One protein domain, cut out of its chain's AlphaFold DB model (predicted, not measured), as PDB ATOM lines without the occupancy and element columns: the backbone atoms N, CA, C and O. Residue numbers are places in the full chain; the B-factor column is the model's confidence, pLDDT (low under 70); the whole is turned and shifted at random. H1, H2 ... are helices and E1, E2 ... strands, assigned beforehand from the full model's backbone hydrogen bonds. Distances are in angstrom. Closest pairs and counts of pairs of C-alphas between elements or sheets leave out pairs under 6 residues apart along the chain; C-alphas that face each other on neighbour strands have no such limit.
ATOM      1  N   GLU A   4      -7.573 -55.352 -41.523       97.69
ATOM      2  CA  GLU A   4      -6.394 -56.196 -41.308       97.69
ATOM      3  C   GLU A   4      -5.186 -55.361 -40.866       97.69
ATOM      4  O   GLU A   4      -4.576 -55.649 -39.836       97.69
ATOM      5  N   ARG A   5      -4.889 -54.265 -41.577       97.56
ATOM      6  CA  ARG A   5      -3.790 -53.357 -41.209       97.56
ATOM      7  C   ARG A   5      -4.014 -52.698 -39.849       97.56
ATOM      8  O   ARG A   5      -3.073 -52.560 -39.072       97.56
ATOM      9  N   LEU A   6      -5.256 -52.355 -39.509       97.19
ATOM     10  CA  LEU A   6      -5.589 -51.829 -38.180       97.19
ATOM     11  C   LEU A   6      -5.398 -52.869 -37.064       97.19
ATOM     12  O   LEU A   6      -4.897 -52.534 -35.995       97.19
ATOM     13  N   GLN A   7      -5.721 -54.141 -37.301       97.56
ATOM     14  CA  GLN A   7      -5.452 -55.222 -36.339       97.56
ATOM     15  C   GLN A   7      -3.949 -55.476 -36.162       97.56
ATOM     16  O   GLN A   7      -3.473 -55.718 -35.048       97.56
ATOM     17  N   GLN A   8      -3.177 -55.377 -37.244       97.62
ATOM     18  CA  GLN A   8      -1.716 -55.409 -37.179       97.62
ATOM     19  C   GLN A   8      -1.175 -54.216 -36.371       97.62
ATOM     20  O   GLN A   8      -0.236 -54.389 -35.596       97.62
ATOM     21  N   MET A   9      -1.796 -53.034 -36.485       95.75
ATOM     22  CA  MET A   9      -1.411 -51.834 -35.725       95.75
ATOM     23  C   MET A   9      -1.659 -52.037 -34.236       95.75
ATOM     24  O   MET A   9      -0.756 -51.814 -33.436       95.75
ATOM     25  N   VAL A  10      -2.833 -52.557 -33.868       96.44
ATOM     26  CA  VAL A  10      -3.137 -52.968 -32.489       96.44
ATOM     27  C   VAL A  10      -2.072 -53.935 -31.975       96.44
ATOM     28  O   VAL A  10      -1.475 -53.698 -30.931       96.44
ATOM     29  N   THR A  11      -1.765 -54.986 -32.739       96.38
ATOM     30  CA  THR A  11      -0.755 -55.981 -32.348       96.38
ATOM     31  C   THR A  11       0.611 -55.338 -32.123       96.38
ATOM     32  O   THR A  11       1.285 -55.653 -31.147       96.38
ATOM     33  N   MET A  12       1.034 -54.425 -32.996       94.12
ATOM     34  CA  MET A  12       2.290 -53.701 -32.822       94.12
ATOM     35  C   MET A  12       2.269 -52.841 -31.555       94.12
ATOM     36  O   MET A  12       3.178 -52.961 -30.741       94.12
ATOM     37  N   LEU A  13       1.244 -52.003 -31.380       91.88
ATOM     38  CA  LEU A  13       1.141 -51.056 -30.268       91.88
ATOM     39  C   LEU A  13       1.100 -51.757 -28.908       91.88
ATOM     40  O   LEU A  13       1.756 -51.308 -27.975       91.88
ATOM     41  N   ARG A  14       0.400 -52.892 -28.805       93.19
ATOM     42  CA  ARG A  14       0.352 -53.713 -27.581       93.19
ATOM     43  C   ARG A  14       1.687 -54.375 -27.240       93.19
ATOM     44  O   ARG A  14       1.902 -54.740 -26.092       93.19
ATOM     45  N   ASN A  15       2.559 -54.560 -28.230       90.81
ATOM     46  CA  ASN A  15       3.895 -55.119 -28.037       90.81
ATOM     47  C   ASN A  15       4.960 -54.041 -27.782       90.81
ATOM     48  O   ASN A  15       6.121 -54.385 -27.548       90.81
ATOM     49  N   LEU A  16       4.604 -52.752 -27.838       86.88
ATOM     50  CA  LEU A  16       5.504 -51.687 -27.415       86.88
ATOM     51  C   LEU A  16       5.570 -51.649 -25.878       86.88
ATOM     52  O   LEU A  16       4.549 -51.850 -25.221       86.88
ATOM     53  N   PRO A  17       6.751 -51.393 -25.287       79.31
ATOM     54  CA  PRO A  17       6.860 -51.231 -23.844       79.31
ATOM     55  C   PRO A  17       5.991 -50.058 -23.364       79.31
ATOM     56  O   PRO A  17       6.031 -48.980 -23.953       79.31
ATOM     57  N   GLU A  18       5.215 -50.253 -22.293       65.06
ATOM     58  CA  GLU A  18       4.365 -49.198 -21.707       65.06
ATOM     59  C   GLU A  18       5.191 -48.022 -21.171       65.06
ATOM     60  O   GLU A  18       4.756 -46.873 -21.207       65.06
ATOM     61  N   ASP A  19       6.407 -48.311 -20.709       61.22
ATOM     62  CA  ASP A  19       7.413 -47.349 -20.272       61.22
ATOM     63  C   ASP A  19       8.344 -46.924 -21.412       61.22
ATOM     64  O   ASP A  19       9.434 -46.405 -21.159       61.22
ATOM     65  N   ALA A  20       7.938 -47.114 -22.671       58.03
ATOM     66  CA  ALA A  20       8.596 -46.456 -23.780       58.03
ATOM     67  C   ALA A  20       8.505 -44.944 -23.533       58.03
ATOM     68  O   ALA A  20       7.547 -44.292 -23.932       58.03
ATOM     69  N   ILE A  21       9.550 -44.374 -22.922       51.25
ATOM     70  CA  ILE A  21       9.808 -42.939 -22.673       51.25
ATOM     71  C   ILE A  21       9.684 -42.088 -23.969       51.25
ATOM     72  O   ILE A  21       9.895 -40.882 -23.963       51.25
ATOM     73  N   ARG A  22       9.369 -42.716 -25.104       60.84
ATOM     74  CA  ARG A  22       9.566 -42.269 -26.477       60.84
ATOM     75  C   ARG A  22       8.304 -42.368 -27.341       60.84
ATOM     76  O   ARG A  22       8.439 -42.255 -28.551       60.84
ATOM     77  N   PHE A  23       7.124 -42.608 -26.757       67.25
ATOM     78  CA  PHE A  23       5.863 -42.526 -27.497       67.25
ATOM     79  C   PHE A  23       5.222 -41.141 -27.310       67.25
ATOM     80  O   PHE A  23       4.818 -40.795 -26.205       67.25
ATOM     81  N   ASP A  24       5.165 -40.354 -28.382       65.50
ATOM     82  CA  ASP A  24       4.609 -38.998 -28.440       65.50
ATOM     83  C   ASP A  24       3.816 -38.843 -29.745       65.50
ATOM     84  O   ASP A  24       4.360 -38.894 -30.852       65.50
ATOM     85  N   LEU A  25       2.500 -38.667 -29.621       61.44
ATOM     86  CA  LEU A  25       1.598 -38.516 -30.763       61.44
ATOM     87  C   LEU A  25       1.781 -37.195 -31.529       61.44
ATOM     88  O   LEU A  25       1.321 -37.098 -32.666       61.44
ATOM     89  N   ALA A  26       2.438 -36.190 -30.947       55.94
ATOM     90  CA  ALA A  26       2.614 -34.878 -31.561       55.94
ATOM     91  C   ALA A  26       3.796 -34.797 -32.540       55.94
ATOM     92  O   ALA A  26       3.931 -33.789 -33.237       55.94
ATOM     93  N   ARG A  27       4.665 -35.819 -32.612       58.78
ATOM     94  CA  ARG A  27       5.903 -35.764 -33.411       58.78
ATOM     95  C   ARG A  27       6.117 -36.997 -34.288       58.78
ATOM     96  O   ARG A  27       6.073 -38.135 -33.828       58.78
ATOM     97  N   TRP A  28       6.403 -36.752 -35.570       55.56
ATOM     98  CA  TRP A  28       6.828 -37.783 -36.534       55.56
ATOM     99  C   TRP A  28       8.337 -38.022 -36.515       55.56
ATOM    100  O   TRP A  28       8.779 -39.156 -36.642       55.56
ATOM    101  N   HIS A  29       9.102 -36.957 -36.302       48.78
ATOM    102  CA  HIS A  29      10.561 -36.897 -36.184       48.78
ATOM    103  C   HIS A  29      10.925 -35.664 -35.348       48.78
ATOM    104  O   HIS A  29      10.022 -34.929 -34.931       48.78
ATOM    105  N   ASP A  30      12.207 -35.415 -35.101       52.31
ATOM    106  CA  ASP A  30      12.577 -34.701 -33.891       52.31
ATOM    107  C   ASP A  30      13.773 -33.744 -34.064       52.31
ATOM    108  O   ASP A  30      14.897 -34.177 -34.314       52.31
ATOM    109  N   ASP A  31      13.534 -32.439 -33.882       45.41
ATOM    110  CA  ASP A  31      14.548 -31.377 -33.961       45.41
ATOM    111  C   ASP A  31      15.270 -31.162 -32.610       45.41
ATOM    112  O   ASP A  31      14.660 -30.884 -31.576       45.41
ATOM    113  N   GLU A  32      16.598 -31.304 -32.663       44.62
ATOM    114  CA  GLU A  32      17.687 -30.924 -31.732       44.62
ATOM    115  C   GLU A  32      17.599 -31.168 -30.201       44.62
ATOM    116  O   GLU A  32      18.603 -30.971 -29.519       44.62
ATOM    117  N   ASN A  33      16.507 -31.668 -29.614       43.94
ATOM    118  CA  ASN A  33      16.466 -32.114 -28.201       43.94
ATOM    119  C   ASN A  33      15.685 -33.423 -28.021       43.94
ATOM    120  O   ASN A  33      14.761 -33.541 -27.217       43.94
ATOM    121  N   SER A  34      16.072 -34.409 -28.817       39.62
ATOM    122  CA  SER A  34      15.115 -35.270 -29.474       39.62
ATOM    123  C   SER A  34      15.375 -36.784 -29.321       39.62
ATOM    124  O   SER A  34      16.492 -37.266 -29.474       39.62
ATOM    125  N   CYS A  35      14.327 -37.558 -29.027       39.25
ATOM    126  CA  CYS A  35      14.231 -38.983 -28.699       39.25
ATOM    127  C   CYS A  35      14.691 -40.000 -29.770       39.25
ATOM    128  O   CYS A  35      14.633 -41.205 -29.507       39.25
ATOM    129  N   GLY A  36      15.187 -39.570 -30.934       35.94
ATOM    130  CA  GLY A  36      15.880 -40.435 -31.903       35.94
ATOM    131  C   GLY A  36      15.042 -41.546 -32.556       35.94
ATOM    132  O   GLY A  36      15.613 -42.428 -33.194       35.94
ATOM    133  N   THR A  37      13.715 -41.529 -32.412       37.91
ATOM    134  CA  THR A  37      12.785 -42.458 -33.068       37.91
ATOM    135  C   THR A  37      11.449 -41.766 -33.311       37.91
ATOM    136  O   THR A  37      10.977 -41.045 -32.441       37.91
ATOM    137  N   THR A  38      10.821 -42.025 -34.455       51.94
ATOM    138  CA  THR A  38       9.386 -41.813 -34.715       51.94
ATOM    139  C   THR A  38       8.527 -42.092 -33.484       51.94
ATOM    140  O   THR A  38       8.361 -43.253 -33.108       51.94
ATOM    141  N   ALA A  39       7.998 -41.044 -32.863       58.31
ATOM    142  CA  ALA A  39       7.411 -41.153 -31.536       58.31
ATOM    143  C   ALA A  39       5.922 -41.542 -31.562       58.31
ATOM    144  O   ALA A  39       5.410 -42.091 -30.595       58.31
ATOM    145  N   CYS A  40       5.199 -41.326 -32.663       75.12
ATOM    146  CA  CYS A  40       3.774 -41.660 -32.737       75.12
ATOM    147  C   CYS A  40       3.510 -43.086 -33.268       75.12
ATOM    148  O   CYS A  40       4.380 -43.733 -33.856       75.12
ATOM    149  N   ALA A  41       2.266 -43.567 -33.133       86.00
ATOM    150  CA  ALA A  41       1.832 -44.876 -33.641       86.00
ATOM    151  C   ALA A  41       2.188 -45.111 -35.121       86.00
ATOM    152  O   ALA A  41       2.717 -46.162 -35.481       86.00
ATOM    153  N   VAL A  42       1.928 -44.117 -35.975       88.69
ATOM    154  CA  VAL A  42       2.221 -44.166 -37.419       88.69
ATOM    155  C   VAL A  42       3.719 -44.236 -37.675       88.69
ATOM    156  O   VAL A  42       4.182 -44.987 -38.532       88.69
ATOM    157  N   GLY A  43       4.486 -43.470 -36.913       86.62
ATOM    158  CA  GLY A  43       5.922 -43.466 -37.039       86.62
ATOM    159  C   GLY A  43       6.524 -44.836 -36.699       86.62
ATOM    160  O   GLY A  43       7.281 -45.390 -37.493       86.62
ATOM    161  N   HIS A  44       6.103 -45.449 -35.587       87.12
ATOM    162  CA  HIS A  44       6.466 -46.833 -35.268       87.12
ATOM    163  C   HIS A  44       6.065 -47.818 -36.377       87.12
ATOM    164  O   HIS A  44       6.831 -48.733 -36.696       87.12
ATOM    165  N   ALA A  45       4.902 -47.617 -37.007       91.25
ATOM    166  CA  ALA A  45       4.465 -48.451 -38.120       91.25
ATOM    167  C   ALA A  45       5.415 -48.357 -39.328       91.25
ATOM    168  O   ALA A  45       5.714 -49.381 -39.938       91.25
ATOM    169  N   CYS A  46       5.979 -47.181 -39.614       91.31
ATOM    170  CA  CYS A  46       6.930 -46.987 -40.715       91.31
ATOM    171  C   CYS A  46       8.262 -47.748 -40.541       91.31
ATOM    172  O   CYS A  46       8.987 -47.919 -41.520       91.31
ATOM    173  N   PHE A  47       8.582 -48.230 -39.333       88.44
ATOM    174  CA  PHE A  47       9.759 -49.071 -39.058       88.44
ATOM    175  C   PHE A  47       9.422 -50.542 -38.798       88.44
ATOM    176  O   PHE A  47      10.318 -51.382 -38.689       88.44
ATOM    177  N   ASN A  48       8.141 -50.888 -38.684       90.06
ATOM    178  CA  ASN A  48       7.736 -52.258 -38.430       90.06
ATOM    179  C   ASN A  48       7.757 -53.078 -39.729       90.06
ATOM    180  O   ASN A  48       7.216 -52.668 -40.760       90.06
ATOM    181  N   LYS A  49       8.343 -54.281 -39.672       94.12
ATOM    182  CA  LYS A  49       8.461 -55.168 -40.839       94.12
ATOM    183  C   LYS A  49       7.106 -55.479 -41.492       94.12
ATOM    184  O   LYS A  49       7.014 -55.505 -42.712       94.12
ATOM    185  N   VAL A  50       6.052 -55.665 -40.693       96.50
ATOM    186  CA  VAL A  50       4.709 -56.004 -41.191       96.50
ATOM    187  C   VAL A  50       4.169 -54.920 -42.121       96.50
ATOM    188  O   VAL A  50       3.548 -55.252 -43.125       96.50
ATOM    189  N   PHE A  51       4.419 -53.640 -41.835       96.81
ATOM    190  CA  PHE A  51       3.927 -52.538 -42.667       96.81
ATOM    191  C   PHE A  51       4.902 -52.143 -43.775       96.81
ATOM    192  O   PHE A  51       4.466 -51.827 -44.881       96.81
ATOM    193  N   THR A  52       6.209 -52.231 -43.521       96.31
ATOM    194  CA  THR A  52       7.231 -51.967 -44.548       96.31
ATOM    195  C   THR A  52       7.198 -52.988 -45.682       96.31
ATOM    196  O   THR A  52       7.298 -52.597 -46.843       96.31
ATOM    197  N   ASP A  53       6.925 -54.267 -45.394       97.56
ATOM    198  CA  ASP A  53       6.669 -55.288 -46.423       97.56
ATOM    199  C   ASP A  53       5.418 -54.973 -47.268       97.56
ATOM    200  O   ASP A  53       5.312 -55.399 -48.417       97.56
ATOM    201  N   GLN A  54       4.468 -54.218 -46.709       97.81
ATOM    202  CA  GLN A  54       3.253 -53.765 -47.393       97.81
ATOM    203  C   GLN A  54       3.427 -52.411 -48.097       97.81
ATOM    204  O   GLN A  54       2.481 -51.933 -48.717       97.81
ATOM    205  N   GLY A  55       4.616 -51.804 -48.027       97.50
ATOM    206  CA  GLY A  55       4.975 -50.586 -48.750       97.50
ATOM    207  C   GLY A  55       4.911 -49.286 -47.947       97.50
ATOM    208  O   GLY A  55       5.254 -48.247 -48.512       97.50
ATOM    209  N   LEU A  56       4.507 -49.312 -46.671       96.44
ATOM    210  CA  LEU A  56       4.568 -48.127 -45.808       96.44
ATOM    211  C   LEU A  56       6.014 -47.880 -45.380       96.44
ATOM    212  O   LEU A  56       6.660 -48.765 -44.824       96.44
ATOM    213  N   LYS A  57       6.528 -46.679 -45.610       93.62
ATOM    214  CA  LYS A  57       7.920 -46.325 -45.313       93.62
ATOM    215  C   LYS A  57       8.017 -44.897 -44.800       93.62
ATOM    216  O   LYS A  57       7.128 -44.090 -45.048       93.62
ATOM    217  N   LEU A  58       9.126 -44.591 -44.141       88.06
ATOM    218  CA  LEU A  58       9.511 -43.222 -43.823       88.06
ATOM    219  C   LEU A  58      10.484 -42.721 -44.900       88.06
ATOM    220  O   LEU A  58      11.501 -43.368 -45.152       88.06
ATOM    221  N   VAL A  59      10.156 -41.616 -45.570       88.75
ATOM    222  CA  VAL A  59      11.008 -40.955 -46.575       88.75
ATOM    223  C   VAL A  59      11.130 -39.496 -46.175       88.75
ATOM    224  O   VAL A  59      10.106 -38.852 -45.978       88.75
ATOM    225  N   ASP A  60      12.362 -39.007 -46.021       86.19
ATOM    226  CA  ASP A  60      12.640 -37.653 -45.522       86.19
ATOM    227  C   ASP A  60      11.824 -37.332 -44.256       86.19
ATOM    228  O   ASP A  60      11.214 -36.276 -44.128       86.19
ATOM    229  N   ASP A  61      11.770 -38.319 -43.354       80.38
ATOM    230  CA  ASP A  61      11.053 -38.275 -42.078       80.38
ATOM    231  C   ASP A  61       9.525 -38.092 -42.155       80.38
ATOM    232  O   ASP A  61       8.849 -37.838 -41.153       80.38
ATOM    233  N   VAL A  62       8.953 -38.321 -43.335       84.38
ATOM    234  CA  VAL A  62       7.516 -38.255 -43.595       84.38
ATOM    235  C   VAL A  62       6.995 -39.644 -44.003       84.38
ATOM    236  O   VAL A  62       7.639 -40.339 -44.797       84.38
ATOM    237  N   PRO A  63       5.835 -40.098 -43.481       90.44
ATOM    238  CA  PRO A  63       5.203 -41.326 -43.954       90.44
ATOM    239  C   PRO A  63       4.939 -41.261 -45.460       90.44
ATOM    240  O   PRO A  63       4.416 -40.271 -45.961       90.44
ATOM    241  N   ASN A  64       5.284 -42.319 -46.186       95.19
ATOM    242  CA  ASN A  64       5.090 -42.411 -47.627       95.19
ATOM    243  C   ASN A  64       4.516 -43.783 -47.999       95.19
ATOM    244  O   ASN A  64       4.989 -44.821 -47.525       95.19
ATOM    245  N   PHE A  65       3.504 -43.782 -48.865       97.81
ATOM    246  CA  PHE A  65       2.858 -44.989 -49.372       97.81
ATOM    247  C   PHE A  65       2.252 -44.724 -50.752       97.81
ATOM    248  O   PHE A  65       1.502 -43.773 -50.929       97.81
ATOM    249  N   ASN A  66       2.566 -45.569 -51.739       96.62
ATOM    250  CA  ASN A  66       1.969 -45.518 -53.083       96.62
ATOM    251  C   ASN A  66       2.005 -44.129 -53.771       96.62
ATOM    252  O   ASN A  66       1.090 -43.759 -54.499       96.62
ATOM    253  N   GLY A  67       3.064 -43.346 -53.533       96.06
ATOM    254  CA  GLY A  67       3.210 -41.992 -54.082       96.06
ATOM    255  C   GLY A  67       2.501 -40.891 -53.285       96.06
ATOM    256  O   GLY A  67       2.675 -39.723 -53.618       96.06
ATOM    257  N   TYR A  68       1.763 -41.243 -52.231       95.81
ATOM    258  CA  TYR A  68       1.247 -40.310 -51.235       95.81
ATOM    259  C   TYR A  68       2.268 -40.092 -50.120       95.81
ATOM    260  O   TYR A  68       3.097 -40.964 -49.834       95.81
ATOM    261  N   GLU A  69       2.171 -38.938 -49.468       92.50
ATOM    262  CA  GLU A  69       3.034 -38.505 -48.369       92.50
ATOM    263  C   GLU A  69       2.189 -38.067 -47.171       92.50
ATOM    264  O   GLU A  69       1.006 -37.756 -47.315       92.50
ATOM    265  N   SER A  70       2.804 -37.978 -45.990       89.00
ATOM    266  CA  SER A  70       2.205 -37.340 -44.817       89.00
ATOM    267  C   SER A  70       0.901 -38.047 -44.411       89.00
ATOM    268  O   SER A  70       0.811 -39.276 -44.470       89.00
ATOM    269  N   TRP A  71      -0.115 -37.302 -43.979       88.69
ATOM    270  CA  TRP A  71      -1.418 -37.858 -43.615       88.69
ATOM    271  C   TRP A  71      -2.121 -38.568 -44.776       88.69
ATOM    272  O   TRP A  71      -2.750 -39.593 -44.530       88.69
ATOM    273  N   ASP A  72      -1.937 -38.118 -46.022       93.50
ATOM    274  CA  ASP A  72      -2.530 -38.778 -47.192       93.50
ATOM    275  C   ASP A  72      -1.987 -40.208 -47.351       93.50
ATOM    276  O   ASP A  72      -2.740 -41.131 -47.659       93.50
ATOM    277  N   ALA A  73      -0.697 -40.430 -47.066       94.81
ATOM    278  CA  ALA A  73      -0.113 -41.772 -47.056       94.81
ATOM    279  C   ALA A  73      -0.725 -42.671 -45.973       94.81
ATOM    280  O   ALA A  73      -0.942 -43.858 -46.206       94.81
ATOM    281  N   VAL A  74      -0.997 -42.115 -44.789       93.44
ATOM    282  CA  VAL A  74      -1.606 -42.842 -43.662       93.44
ATOM    283  C   VAL A  74      -3.054 -43.208 -43.976       93.44
ATOM    284  O   VAL A  74      -3.463 -44.352 -43.769       93.44
ATOM    285  N   GLU A  75      -3.817 -42.243 -44.485       95.38
ATOM    286  CA  GLU A  75      -5.206 -42.415 -44.904       95.38
ATOM    287  C   GLU A  75      -5.322 -43.466 -46.001       95.38
ATOM    288  O   GLU A  75      -6.108 -44.400 -45.855       95.38
ATOM    289  N   GLU A  76      -4.487 -43.387 -47.038       97.94
ATOM    290  CA  GLU A  76      -4.460 -44.373 -48.118       97.94
ATOM    291  C   GLU A  76      -4.032 -45.759 -47.607       97.94
ATOM    292  O   GLU A  76      -4.658 -46.771 -47.924       97.94
ATOM    293  N   PHE A  77      -3.002 -45.838 -46.757       97.62
ATOM    294  CA  PHE A  77      -2.501 -47.120 -46.257       97.62
ATOM    295  C   PHE A  77      -3.520 -47.857 -45.377       97.62
ATOM    296  O   PHE A  77      -3.708 -49.067 -45.529       97.62
ATOM    297  N   PHE A  78      -4.203 -47.161 -44.468       97.00
ATOM    298  CA  PHE A  78      -5.227 -47.762 -43.603       97.00
ATOM    299  C   PHE A  78      -6.650 -47.662 -44.188       97.00
ATOM    300  O   PHE A  78      -7.608 -48.137 -43.568       97.00
ATOM    301  N   GLU A  79      -6.800 -47.091 -45.385       97.25
ATOM    302  CA  GLU A  79      -8.071 -46.751 -46.039       97.25
ATOM    303  C   GLU A  79      -9.037 -45.998 -45.103       97.25
ATOM    304  O   GLU A  79     -10.215 -46.360 -44.952       97.25
ATOM    305  N   LEU A  80      -8.517 -44.996 -44.402       95.44
ATOM    306  CA  LEU A  80      -9.263 -44.145 -43.481       95.44
ATOM    307  C   LEU A  80      -9.626 -42.832 -44.161       95.44
ATOM    308  O   LEU A  80      -8.923 -42.371 -45.050       95.44
ATOM    309  N   SER A  81     -10.707 -42.203 -43.709       95.88
ATOM    310  CA  SER A  81     -10.921 -40.788 -44.001       95.88
ATOM    311  C   SER A  81     -10.110 -39.928 -43.032       95.88
ATOM    312  O   SER A  81      -9.897 -40.335 -41.887       95.88
ATOM    313  N   GLY A  82      -9.749 -38.710 -43.438       90.56
ATOM    314  CA  GLY A  82      -9.073 -37.750 -42.560       90.56
ATOM    315  C   GLY A  82      -9.699 -37.556 -41.177       90.56
ATOM    316  O   GLY A  82      -8.962 -37.600 -40.192       90.56
ATOM    317  N   PRO A  83     -11.036 -37.445 -41.026       93.56
ATOM    318  CA  PRO A  83     -11.656 -37.391 -39.702       93.56
ATOM    319  C   PRO A  83     -11.373 -38.623 -38.831       93.56
ATOM    320  O   PRO A  83     -11.115 -38.475 -37.641       93.56
ATOM    321  N   VAL A  84     -11.388 -39.828 -39.410       93.88
ATOM    322  CA  VAL A  84     -11.099 -41.065 -38.668       93.88
ATOM    323  C   VAL A  84      -9.608 -41.172 -38.359       93.88
ATOM    324  O   VAL A  84      -9.243 -41.496 -37.236       93.88
ATOM    325  N   SER A  85      -8.735 -40.848 -39.318       90.69
ATOM    326  CA  SER A  85      -7.283 -40.804 -39.103       90.69
ATOM    327  C   SER A  85      -6.916 -39.839 -37.969       90.69
ATOM    328  O   SER A  85      -6.175 -40.192 -37.052       90.69
ATOM    329  N   SER A  86      -7.521 -38.647 -37.965       87.56
ATOM    330  CA  SER A  86      -7.332 -37.650 -36.914       87.56
ATOM    331  C   SER A  86      -7.861 -38.129 -35.560       87.56
ATOM    332  O   SER A  86      -7.185 -37.960 -34.551       87.56
ATOM    333  N   ASP A  87      -9.032 -38.764 -35.495       89.75
ATOM    334  CA  ASP A  87      -9.551 -39.334 -34.241       89.75
ATOM    335  C   ASP A  87      -8.617 -40.398 -33.637       89.75
ATOM    336  O   ASP A  87      -8.410 -40.430 -32.422       89.75
ATOM    337  N   LEU A  88      -8.002 -41.228 -34.483       90.62
ATOM    338  CA  LEU A  88      -7.114 -42.308 -34.053       90.62
ATOM    339  C   LEU A  88      -5.697 -41.855 -33.697       90.62
ATOM    340  O   LEU A  88      -5.066 -42.476 -32.850       90.62
ATOM    341  N   PHE A  89      -5.147 -40.846 -34.371       88.44
ATOM    342  CA  PHE A  89      -3.702 -40.587 -34.305       88.44
ATOM    343  C   PHE A  89      -3.331 -39.173 -33.864       88.44
ATOM    344  O   PHE A  89      -2.145 -38.895 -33.687       88.44
ATOM    345  N   TYR A  90      -4.303 -38.280 -33.657       83.38
ATOM    346  CA  TYR A  90      -4.031 -36.902 -33.259       83.38
ATOM    347  C   TYR A  90      -4.091 -36.725 -31.736       83.38
ATOM    348  O   TYR A  90      -5.130 -36.954 -31.115       83.38
ATOM    349  N   SER A  91      -2.983 -36.278 -31.131       80.19
ATOM    350  CA  SER A  91      -2.836 -36.174 -29.670       80.19
ATOM    351  C   SER A  91      -3.945 -35.367 -28.973       80.19
ATOM    352  O   SER A  91      -4.452 -35.843 -27.957       80.19
ATOM    353  N   PRO A  92      -4.446 -34.229 -29.506       81.44
ATOM    354  CA  PRO A  92      -5.496 -33.449 -28.844       81.44
ATOM    355  C   PRO A  92      -6.850 -34.156 -28.739       81.44
ATOM    356  O   PRO A  92      -7.723 -33.692 -28.007       81.44
ATOM    357  N   HIS A  93      -7.052 -35.267 -29.452       84.44
ATOM    358  CA  HIS A  93      -8.252 -36.093 -29.321       84.44
ATOM    359  C   HIS A  93      -8.150 -37.116 -28.186       84.44
ATOM    360  O   HIS A  93      -9.102 -37.857 -27.927       84.44
ATOM    361  N   TYR A  94      -7.017 -37.184 -27.494       84.75
ATOM    362  CA  TYR A  94      -6.831 -38.033 -26.329       84.75
ATOM    363  C   TYR A  94      -6.906 -37.209 -25.041       84.75
ATOM    364  O   TYR A  94      -6.351 -36.112 -24.985       84.75
ATOM    365  N   PRO A  95      -7.529 -37.735 -23.965       84.62
ATOM    366  CA  PRO A  95      -7.595 -37.037 -22.678       84.62
ATOM    367  C   PRO A  95      -6.217 -36.654 -22.122       84.62
ATOM    368  O   PRO A  95      -6.078 -35.633 -21.455       84.62
ATOM    369  N   ASN A  96      -5.206 -37.474 -22.422       78.06
ATOM    370  CA  ASN A  96      -3.832 -37.303 -21.962       78.06
ATOM    371  C   ASN A  96      -2.943 -36.536 -22.957       78.06
ATOM    372  O   ASN A  96      -1.767 -36.311 -22.661       78.06
ATOM    373  N   GLY A  97      -3.483 -36.092 -24.100       79.88
ATOM    374  CA  GLY A  97      -2.743 -35.316 -25.093       79.88
ATOM    375  C   GLY A  97      -1.471 -36.032 -25.548       79.88
ATOM    376  O   GLY A  97      -1.494 -37.201 -25.924       79.88
ATOM    377  N   ASP A  98      -0.335 -35.350 -25.440       70.88
ATOM    378  CA  ASP A  98       0.978 -35.881 -25.834       70.88
ATOM    379  C   ASP A  98       1.477 -37.015 -24.921       70.88
ATOM    380  O   ASP A  98       2.386 -37.750 -25.284       70.88
ATOM    381  N   ARG A  99       0.860 -37.211 -23.744       75.38
ATOM    382  CA  ARG A  99       1.146 -38.340 -22.834       75.38
ATOM    383  C   ARG A  99       0.335 -39.595 -23.142       75.38
ATOM    384  O   ARG A  99       0.301 -40.510 -22.321       75.38
ATOM    385  N   THR A 100      -0.356 -39.616 -24.274       84.19
ATOM    386  CA  THR A 100      -1.092 -40.797 -24.721       84.19
ATOM    387  C   THR A 100      -0.143 -41.969 -24.890       84.19
ATOM    388  O   THR A 100       0.906 -41.841 -25.507       84.19
ATOM    389  N   THR A 101      -0.523 -43.119 -24.361       86.88
ATOM    390  CA  THR A 101       0.249 -44.356 -24.438       86.88
ATOM    391  C   THR A 101      -0.070 -45.140 -25.717       86.88
ATOM    392  O   THR A 101      -1.169 -45.013 -26.269       86.88
ATOM    393  N   PRO A 102       0.827 -46.038 -26.173       89.12
ATOM    394  CA  PRO A 102       0.510 -46.976 -27.251       89.12
ATOM    395  C   PRO A 102      -0.764 -47.789 -26.983       89.12
ATOM    396  O   PRO A 102      -1.550 -48.038 -27.898       89.12
ATOM    397  N   GLY A 103      -0.976 -48.178 -25.719       91.12
ATOM    398  CA  GLY A 103      -2.143 -48.939 -25.276       91.12
ATOM    399  C   GLY A 103      -3.454 -48.186 -25.490       91.12
ATOM    400  O   GLY A 103      -4.387 -48.758 -26.041       91.12
ATOM    401  N   GLU A 104      -3.503 -46.895 -25.160       91.56
ATOM    402  CA  GLU A 104      -4.692 -46.060 -25.382       91.56
ATOM    403  C   GLU A 104      -5.006 -45.880 -26.874       91.56
ATOM    404  O   GLU A 104      -6.174 -45.831 -27.274       91.56
ATOM    405  N   VAL A 105      -3.978 -45.808 -27.727       91.75
ATOM    406  CA  VAL A 105      -4.182 -45.790 -29.182       91.75
ATOM    407  C   VAL A 105      -4.738 -47.128 -29.666       91.75
ATOM    408  O   VAL A 105      -5.700 -47.148 -30.434       91.75
ATOM    409  N   ALA A 106      -4.194 -48.245 -29.177       94.62
ATOM    410  CA  ALA A 106      -4.695 -49.578 -29.496       94.62
ATOM    411  C   ALA A 106      -6.157 -49.771 -29.052       94.62
ATOM    412  O   ALA A 106      -6.968 -50.230 -29.857       94.62
ATOM    413  N   ASP A 107      -6.514 -49.347 -27.833       95.25
ATOM    414  CA  ASP A 107      -7.888 -49.383 -27.311       95.25
ATOM    415  C   ASP A 107      -8.856 -48.640 -28.246       95.25
ATOM    416  O   ASP A 107      -9.950 -49.120 -28.548       95.25
ATOM    417  N   ARG A 108      -8.450 -47.464 -28.747       95.56
ATOM    418  CA  ARG A 108      -9.283 -46.666 -29.654       95.56
ATOM    419  C   ARG A 108      -9.478 -47.341 -31.010       95.56
ATOM    420  O   ARG A 108     -10.597 -47.353 -31.527       95.56
ATOM    421  N   ILE A 109      -8.426 -47.938 -31.568       96.38
ATOM    422  CA  ILE A 109      -8.524 -48.701 -32.820       96.38
ATOM    423  C   ILE A 109      -9.457 -49.908 -32.638       96.38
ATOM    424  O   ILE A 109     -10.314 -50.159 -33.487       96.38
ATOM    425  N   GLU A 110      -9.342 -50.640 -31.528       97.38
ATOM    426  CA  GLU A 110     -10.226 -51.769 -31.211       97.38
ATOM    427  C   GLU A 110     -11.691 -51.329 -31.080       97.38
ATOM    428  O   GLU A 110     -12.578 -51.966 -31.655       97.38
ATOM    429  N   ALA A 111     -11.952 -50.211 -30.394       96.62
ATOM    430  CA  ALA A 111     -13.293 -49.644 -30.263       96.62
ATOM    431  C   ALA A 111     -13.899 -49.272 -31.628       96.62
ATOM    432  O   ALA A 111     -15.056 -49.611 -31.907       96.62
ATOM    433  N   LEU A 112     -13.112 -48.646 -32.513       95.75
ATOM    434  CA  LEU A 112     -13.532 -48.361 -33.886       95.75
ATOM    435  C   LEU A 112     -13.895 -49.655 -34.628       95.75
ATOM    436  O   LEU A 112     -14.984 -49.751 -35.196       95.75
ATOM    437  N   LEU A 113     -13.025 -50.669 -34.593       95.06
ATOM    438  CA  LEU A 113     -13.250 -51.947 -35.275       95.06
ATOM    439  C   LEU A 113     -14.500 -52.681 -34.767       95.06
ATOM    440  O   LEU A 113     -15.199 -53.301 -35.579       95.06
ATOM    441  N   ALA A 114     -14.781 -52.602 -33.464       95.94
ATOM    442  CA  ALA A 114     -15.958 -53.191 -32.834       95.94
ATOM    443  C   ALA A 114     -17.255 -52.473 -33.240       95.94
ATOM    444  O   ALA A 114     -18.238 -53.139 -33.548       95.94
ATOM    445  N   SER A 115     -17.249 -51.137 -33.322       91.81
ATOM    446  CA  SER A 115     -18.430 -50.337 -33.699       91.81
ATOM    447  C   SER A 115     -18.904 -50.514 -35.149       91.81
ATOM    448  O   SER A 115     -20.017 -50.125 -35.487       91.81
ATOM    449  N   GLN A 116     -18.062 -51.096 -36.004       80.88
ATOM    450  CA  GLN A 116     -18.316 -51.315 -37.433       80.88
ATOM    451  C   GLN A 116     -18.713 -52.774 -37.738       80.88
ATOM    452  O   GLN A 116     -18.492 -53.244 -38.856       80.88
ATOM    453  N   SER A 117     -19.200 -53.504 -36.727       61.50
ATOM    454  CA  SER A 117     -19.579 -54.928 -36.797       61.50
ATOM    455  C   SER A 117     -21.090 -55.128 -36.827       61.50
ATOM    456  O   SER A 117     -21.809 -54.280 -36.256       61.50
TER     457      SER A 117
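Overview. This is residues 4 to 117 of the 117 residues of an uncharacterized protein of Paraburkholderia steynii (UniProt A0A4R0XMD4). A small two-stranded hairpin, E1 and E2, closes one side of a compact group of helices, in which short H2 is near the middle and H1, H4, H5 and H6 are arranged around it. H1 and H6 run side by side in opposite ways, H5 packs across H6, and H4 packs on E2, while a long link without a named element, residues 15 to 40, reaches from H1 to H2. The printed part has 114 residues, with six named helices and two named strands in the order H1 H2 H3 E1 E2 H4 H5 H6; the sheet E1 - E2 is antiparallel and the class is mostly helix. The whole is compact, with a radius of gyration of the C-alphas of 13.1 A and spans of 44 by 33 by 24 A.

Along the chain. Strand E1 is residues 57 to 59 and E2 is residues 62 to 65, with C-alpha 57 at (7.920, -46.325, -45.313). H2 is residues 41 to 47, H3 residues 49 to 52, H4 residues 70 to 78, 12.9 A long, and H5 residues 82 to 89. H1 is residues 4 to 14, 15.5 A from first to last C-alpha, and begins at C-alpha 4 at (-6.394, -56.196, -41.308). H6, the longest helix, is residues 102 to 115, 20.3 A, and ends at C-alpha 115 at (-18.430, -50.337, -33.699).

Arrangement. E1 and E2 form a hairpin, with N 59 and O 62 2.9 A apart and N 64 and O 57 2.8 A apart, within hydrogen-bond range. Residues 64 to 65 of E2 also pair antiparallel with residues 68 to 69. The closest C-alphas of E2 and H4 are those of Phe 65 and Ala 73, 5.0 A; of H2 and E1, Cys 46 and Lys 57, 4.7 A. H2 and H3 touch only at the corner, and only just, with 3 pairs of C-alphas within 8 A; the closest are those of Ala 45 and Phe 51, 6.1 A. H2 touches H1, about perpendicular at 83 degrees, the closest C-alphas being those of Leu 13 and Ala 41, 7.1 A. H2 and H5 are close but not clearly touching, Ala 41 and Phe 89 having the closest C-alphas, 7.0 A. H1 and H6 touch at a shallow tilt of 33 degrees, only just short of steep, opposite ways; the closest C-alphas are those of Val 10 and Ala 106, 4.8 A. H5 and H6 form a helical hairpin at a steep tilt of 44 degrees; H6 touches H5 with residues 105 to 109 alone, the closest C-alphas being those of Leu 88 and Arg 108, 6.6 A. H4 and H5 touch about perpendicular at 89 degrees, with the C-alphas of Glu 75 and Ser 85 closest, 6.4 A. H4 and H6 are apart. In H1, H4, H5 and H6 every O i to N i+4 pair is within hydrogen-bond range; in H2 2 of 3 are, and H3 is too short for such a pair.

Size, cuts and confidence. The two C-alphas farthest apart are those of Glu 32 and Ser 117, 44.6 A. The printed part has no cut. The links H1 to H2, 26 residues, and H5 to H6, 12 residues, are long. The mean pLDDT of the printed part is 83.4, and it is under 70 at residues 18 to 39 and residue 117.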